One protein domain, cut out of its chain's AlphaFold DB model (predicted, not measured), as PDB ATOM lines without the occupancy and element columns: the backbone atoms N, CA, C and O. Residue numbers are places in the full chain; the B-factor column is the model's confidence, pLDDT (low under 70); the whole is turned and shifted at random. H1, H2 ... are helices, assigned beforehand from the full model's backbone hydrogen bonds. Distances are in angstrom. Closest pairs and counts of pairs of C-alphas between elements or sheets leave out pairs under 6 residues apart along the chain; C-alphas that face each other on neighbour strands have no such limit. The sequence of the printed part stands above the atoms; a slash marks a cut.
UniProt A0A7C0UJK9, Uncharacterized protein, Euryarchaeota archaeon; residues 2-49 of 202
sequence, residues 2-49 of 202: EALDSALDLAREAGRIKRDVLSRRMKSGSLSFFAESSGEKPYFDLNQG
ATOM      1  N   GLU A   2      47.085  15.810 -73.206       96.50
ATOM      2  CA  GLU A   2      47.232  16.077 -71.755       96.50
ATOM      3  C   GLU A   2      47.263  17.567 -71.354       96.50
ATOM      4  O   GLU A   2      46.567  17.981 -70.433       96.50
ATOM      5  N   ALA A   3      48.023  18.407 -72.070       94.38
ATOM      6  CA  ALA A   3      48.045  19.850 -71.804       94.38
ATOM      7  C   ALA A   3      46.679  20.525 -72.047       94.38
ATOM      8  O   ALA A   3      46.309  21.452 -71.330       94.38
ATOM      9  N   LEU A   4      45.922  20.043 -73.039       95.94
ATOM     10  CA  LEU A   4      44.566  20.510 -73.323       95.94
ATOM     11  C   LEU A   4      43.599  20.051 -72.227       95.94
ATOM     12  O   LEU A   4      42.803  20.859 -71.770       95.94
ATOM     13  N   ASP A   5      43.717  18.810 -71.754       97.81
ATOM     14  CA  ASP A   5      42.920  18.297 -70.633       97.81
ATOM     15  C   ASP A   5      43.154  19.114 -69.364       97.81
ATOM     16  O   ASP A   5      42.203  19.576 -68.740       97.81
ATOM     17  N   SER A   6      44.415  19.413 -69.044       98.00
ATOM     18  CA  SER A   6      44.747  20.269 -67.903       98.00
ATOM     19  C   SER A   6      44.144  21.674 -68.028       98.00
ATOM     20  O   SER A   6      43.707  22.244 -67.025       98.00
ATOM     21  N   ALA A   7      44.111  22.247 -69.236       96.50
ATOM     22  CA  ALA A   7      43.481  23.543 -69.478       96.50
ATOM     23  C   ALA A   7      41.947  23.470 -69.363       96.50
ATOM     24  O   ALA A   7      41.323  24.379 -68.810       96.50
ATOM     25  N   LEU A   8      41.342  22.383 -69.848       97.62
ATOM     26  CA  LEU A   8      39.910  22.123 -69.730       97.62
ATOM     27  C   LEU A   8      39.500  21.962 -68.264       97.62
ATOM     28  O   LEU A   8      38.552  22.616 -67.835       97.62
ATOM     29  N   ASP A   9      40.236  21.190 -67.470       97.56
ATOM     30  CA  ASP A   9      39.961  21.021 -66.040       97.56
ATOM     31  C   ASP A   9      40.016  22.355 -65.287       97.56
ATOM     32  O   ASP A   9      39.128  22.662 -64.485       97.56
ATOM     33  N   LEU A  10      40.999  23.203 -65.606       97.88
ATOM     34  CA  LEU A  10      41.075  24.553 -65.052       97.88
ATOM     35  C   LEU A  10      39.855  25.403 -65.448       97.88
ATOM     36  O   LEU A  10      39.303  26.130 -64.618       97.88
ATOM     37  N   ALA A  11      39.404  25.305 -66.701       96.50
ATOM     38  CA  ALA A  11      38.212  26.005 -67.171       96.50
ATOM     39  C   ALA A  11      36.925  25.485 -66.500       96.50
ATOM     40  O   ALA A  11      36.056  26.288 -66.141       96.50
ATOM     41  N   ARG A  12      36.817  24.167 -66.268       96.81
ATOM     42  CA  ARG A  12      35.719  23.537 -65.513       96.81
ATOM     43  C   ARG A  12      35.659  24.098 -64.100       96.81
ATOM     44  O   ARG A  12      34.589  24.505 -63.645       96.81
ATOM     45  N   GLU A  13      36.807  24.175 -63.434       96.94
ATOM     46  CA  GLU A  13      36.908  24.691 -62.071       96.94
ATOM     47  C   GLU A  13      36.526  26.175 -61.995       96.94
ATOM     48  O   GLU A  13      35.687  26.566 -61.181       96.94
ATOM     49  N   ALA A  14      37.033  27.003 -62.911       96.81
ATOM     50  CA  ALA A  14      36.634  28.407 -63.002       96.81
ATOM     51  C   ALA A  14      35.115  28.567 -63.228       96.81
ATOM     52  O   ALA A  14      34.469  29.426 -62.617       96.81
ATOM     53  N   GLY A  15      34.523  27.719 -64.077       94.69
ATOM     54  CA  GLY A  15      33.080  27.681 -64.313       94.69
ATOM     55  C   GLY A  15      32.276  27.317 -63.061       94.69
ATOM     56  O   GLY A  15      31.269  27.972 -62.773       94.69
ATOM     57  N   ARG A  16      32.746  26.343 -62.274       93.88
ATOM     58  CA  ARG A  16      32.133  25.938 -60.996       93.88
ATOM     59  C   ARG A  16      32.212  27.034 -59.943       93.88
ATOM     60  O   ARG A  16      31.180  27.408 -59.388       93.88
ATOM     61  N   ILE A  17      33.381  27.649 -59.765       96.25
ATOM     62  CA  ILE A  17      33.557  28.794 -58.857       96.25
ATOM     63  C   ILE A  17      32.577  29.920 -59.220       96.25
ATOM     64  O   ILE A  17      31.912  30.484 -58.345       96.25
ATOM     65  N   LYS A  18      32.431  30.231 -60.516       95.06
ATOM     66  CA  LYS A  18      31.458  31.224 -60.998       95.06
ATOM     67  C   LYS A  18      30.023  30.837 -60.622       95.06
ATOM     68  O   LYS A  18      29.292  31.684 -60.106       95.06
ATOM     69  N   ARG A  19      29.616  29.584 -60.852       92.44
ATOM     70  CA  ARG A  19      28.276  29.083 -60.484       92.44
ATOM     71  C   ARG A  19      28.023  29.187 -58.983       92.44
ATOM     72  O   ARG A  19      26.962  29.667 -58.588       92.44
ATOM     73  N   ASP A  20      28.999  28.839 -58.155       93.62
ATOM     74  CA  ASP A  20      28.887  28.918 -56.695       93.62
ATOM     75  C   ASP A  20      28.747  30.358 -56.200       93.62
ATOM     76  O   ASP A  20      27.958  30.654 -55.295       93.62
ATOM     77  N   VAL A  21      29.494  31.291 -56.796       94.31
ATOM     78  CA  VAL A  21      29.347  32.722 -56.514       94.31
ATOM     79  C   VAL A  21      27.954  33.208 -56.917       94.31
ATOM     80  O   VAL A  21      27.292  33.850 -56.101       94.31
ATOM     81  N   LEU A  22      27.477  32.871 -58.120       91.25
ATOM     82  CA  LEU A  22      26.137  33.249 -58.586       91.25
ATOM     83  C   LEU A  22      25.042  32.687 -57.673       91.25
ATOM     84  O   LEU A  22      24.187  33.441 -57.214       91.25
ATOM     85  N   SER A  23      25.117  31.402 -57.323       89.75
ATOM     86  CA  SER A  23      24.172  30.731 -56.422       89.75
ATOM     87  C   SER A  23      24.075  31.437 -55.068       89.75
ATOM     88  O   SER A  23      22.978  31.742 -54.594       89.75
ATOM     89  N   ARG A  24      25.218  31.784 -54.456       91.31
ATOM     90  CA  ARG A  24      25.243  32.532 -53.188       91.31
ATOM     91  C   ARG A  24      24.632  33.927 -53.322       91.31
ATOM     92  O   ARG A  24      23.872  34.332 -52.446       91.31
ATOM     93  N   ARG A  25      24.934  34.645 -54.408       89.56
ATOM     94  CA  ARG A  25      24.433  36.009 -54.654       89.56
ATOM     95  C   ARG A  25      22.938  36.052 -54.978       89.56
ATOM     96  O   ARG A  25      22.269  37.007 -54.591       89.56
ATOM     97  N   MET A  26      22.408  35.022 -55.640       87.00
ATOM     98  CA  MET A  26      20.965  34.853 -55.845       87.00
ATOM     99  C   MET A  26      20.259  34.587 -54.510       87.00
ATOM    100  O   MET A  26      19.294  35.272 -54.186       87.00
ATOM    101  N   LYS A  27      20.786  33.668 -53.685       85.69
ATOM    102  CA  LYS A  27      20.226  33.353 -52.356       85.69
ATOM    103  C   LYS A  27      20.260  34.536 -51.386       85.69
ATOM    104  O   LYS A  27      19.369  34.656 -50.555       85.69
ATOM    105  N   SER A  28      21.266  35.409 -51.482       88.56
ATOM    106  CA  SER A  28      21.363  36.612 -50.643       88.56
ATOM    107  C   SER A  28      20.490  37.779 -51.120       88.56
ATOM    108  O   SER A  28      20.532  38.840 -50.504       88.56
ATOM    109  N   GLY A  29      19.761  37.634 -52.234       83.06
ATOM    110  CA  GLY A  29      18.948  38.705 -52.820       83.06
ATOM    111  C   GLY A  29      19.754  39.819 -53.502       83.06
ATOM    112  O   GLY A  29      19.181  40.814 -53.931       83.06
ATOM    113  N   SER A  30      21.078  39.670 -53.642       85.25
ATOM    114  CA  SER A  30      21.939  40.679 -54.289       85.25
ATOM    115  C   SER A  30      21.794  40.703 -55.815       85.25
ATOM    116  O   SER A  30      22.270  41.631 -56.461       85.25
ATOM    117  N   LEU A  31      21.160  39.677 -56.385       84.00
ATOM    118  CA  LEU A  31      20.812  39.564 -57.799       84.00
ATOM    119  C   LEU A  31      19.287  39.555 -57.944       84.00
ATOM    120  O   LEU A  31      18.718  38.572 -58.414       84.00
ATOM    121  N   SER A  32      18.631  40.631 -57.493       75.44
ATOM    122  CA  SER A  32      17.167  40.719 -57.406       75.44
ATOM    123  C   SER A  32      16.479  40.384 -58.727       75.44
ATOM    124  O   SER A  32      15.582  39.562 -58.725       75.44
ATOM    125  N   PHE A  33      16.977  40.861 -59.869       76.69
ATOM    126  CA  PHE A  33      16.385  40.552 -61.180       76.69
ATOM    127  C   PHE A  33      16.409  39.054 -61.550       76.69
ATOM    128  O   PHE A  33      15.527  38.564 -62.245       76.69
ATOM    129  N   PHE A  34      17.411  38.304 -61.078       71.75
ATOM    130  CA  PHE A  34      17.500  36.856 -61.302       71.75
ATOM    131  C   PHE A  34      16.737  36.052 -60.239       71.75
ATOM    132  O   PHE A  34      16.320  34.925 -60.503       71.75
ATOM    133  N   ALA A  35      16.596  36.615 -59.036       67.00
ATOM    134  CA  ALA A  35      15.918  36.002 -57.896       67.00
ATOM    135  C   ALA A  35      14.413  36.322 -57.845       67.00
ATOM    136  O   ALA A  35      13.657  35.615 -57.179       67.00
ATOM    137  N   GLU A  36      13.972  37.371 -58.539       68.94
ATOM    138  CA  GLU A  36      12.572  37.745 -58.668       68.94
ATOM    139  C   GLU A  36      11.809  36.650 -59.419       68.94
ATOM    140  O   GLU A  36      12.254  36.084 -60.423       68.94
ATOM    141  N   SER A  37      10.652  36.300 -58.869       63.84
ATOM    142  CA  SER A  37       9.783  35.276 -59.435       63.84
ATOM    143  C   SER A  37       8.860  35.928 -60.458       63.84
ATOM    144  O   SER A  37       8.142  36.872 -60.134       63.84
ATOM    145  N   SER A  38       8.863  35.424 -61.690       61.03
ATOM    146  CA  SER A  38       7.829  35.759 -62.671       61.03
ATOM    147  C   SER A  38       6.747  34.685 -62.568       61.03
ATOM    148  O   SER A  38       6.850  33.615 -63.165       61.03
ATOM    149  N   GLY A  39       5.748  34.921 -61.716       68.06
ATOM    150  CA  GLY A  39       4.743  33.906 -61.383       68.06
ATOM    151  C   GLY A  39       5.286  32.833 -60.431       68.06
ATOM    152  O   GLY A  39       5.872  33.159 -59.404       68.06
ATOM    153  N   GLU A  40       5.071  31.552 -60.745       67.62
ATOM    154  CA  GLU A  40       5.368  30.418 -59.844       67.62
ATOM    155  C   GLU A  40       6.829  29.928 -59.877       67.62
ATOM    156  O   GLU A  40       7.208  29.063 -59.086       67.62
ATOM    157  N   LYS A  41       7.665  30.446 -60.787       68.81
ATOM    158  CA  LYS A  41       9.072  30.038 -60.951       68.81
ATOM    159  C   LYS A  41      10.013  31.248 -60.895       68.81
ATOM    160  O   LYS A  41       9.610  32.348 -61.290       68.81
ATOM    161  N   PRO A  42      11.267  31.069 -60.434       73.06
ATOM    162  CA  PRO A  42      12.277  32.117 -60.546       73.06
ATOM    163  C   PRO A  42      12.485  32.486 -62.018       73.06
ATOM    164  O   PRO A  42      12.436  31.608 -62.884       73.06
ATOM    165  N   TYR A  43      12.736  33.768 -62.301       80.62
ATOM    166  CA  TYR A  43      13.006  34.240 -63.664       80.62
ATOM    167  C   TYR A  43      14.184  33.493 -64.311       80.62
ATOM    168  O   TYR A  43      14.157  33.182 -65.500       80.62
ATOM    169  N   PHE A  44      15.199  33.157 -63.513       84.25
ATOM    170  CA  PHE A  44      16.351  32.387 -63.957       84.25
ATOM    171  C   PHE A  44      16.589  31.173 -63.060       84.25
ATOM    172  O   PHE A  44      16.834  31.303 -61.859       84.25
ATOM    173  N   ASP A  45      16.576  29.985 -63.660       85.56
ATOM    174  CA  ASP A  45      16.977  28.748 -62.995       85.56
ATOM    175  C   ASP A  45      18.441  28.436 -63.322       85.56
ATOM    176  O   ASP A  45      18.784  28.029 -64.434       85.56
ATOM    177  N   LEU A  46      19.317  28.595 -62.328       87.19
ATOM    178  CA  LEU A  46      20.747  28.318 -62.460       87.19
ATOM    179  C   LEU A  46      21.039  26.843 -62.803       87.19
ATOM    180  O   LEU A  46      22.074  26.553 -63.414       87.19
ATOM    181  N   ASN A  47      20.150  25.909 -62.454       85.88
ATOM    182  CA  ASN A  47      20.276  24.495 -62.830       85.88
ATOM    183  C   ASN A  47      19.948  24.273 -64.308       85.88
ATOM    184  O   ASN A  47      20.484  23.361 -64.928       85.88
ATOM    185  N   GLN A  48      19.134  25.154 -64.889       87.69
ATOM    186  CA  GLN A  48      18.926  25.254 -66.330       87.69
ATOM    187  C   GLN A  48      19.971  26.173 -66.997       87.69
ATOM    188  O   GLN A  48      19.865  26.480 -68.182       87.69
ATOM    189  N   GLY A  49      21.021  26.598 -66.301       89.69
ATOM    190  CA  GLY A  49      22.146  27.269 -66.944       89.69
ATOM    191  C   GLY A  49      22.928  26.319 -67.857       89.69
ATOM    192  O   GLY A  49      23.019  25.121 -67.589       89.69
TER     193      GLY A  49
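What this domain is: This is residues 2 to 49 of the 202 residues of an uncharacterized protein of Euryarchaeota archaeon (UniProt A0A7C0UJK9). One long helix, H1, makes most of the length of a rod, and its residues 2 to 18 stick out free. Beyond its other end come the short helix H2 and a tail, residues 36 to 49, that folds back toward the start of H1. The printed part has 48 residues, with two named helices, H1 then H2, and no named strand; its class is all helix. It is only just loose, close to extended, with a radius of gyration of the C-alphas of 14.4 A and spans of 47 by 18 by 11 A.

Where its parts are: H1, residues 2 to 27, begins at C-alpha 2 (47.232, 16.077, -71.755) and is 37.5 A long from first to last C-alpha. H2, residues 32 to 35, ends at C-alpha 35 (15.918, 36.002, -57.896).

How they stand to each other: A tight link of 4 residues joins H1 to H2. They touch only at the corner by this link, H1 with residues 26 to 27 alone; the closest C-alphas, of Met 26 and Ala 35, are 5.6 A apart. In H1 every O i to N i+4 pair is within hydrogen-bond range; H2 is too short for one. Residues 37 to 38 pair with 41 to 42, antiparallel.

The domain as a whole: The C-alphas farthest apart, of Glu 2 and Gly 39, are 47.2 A apart. The printed part has no cut. pLDDT is under 70 at residues 35 to 41.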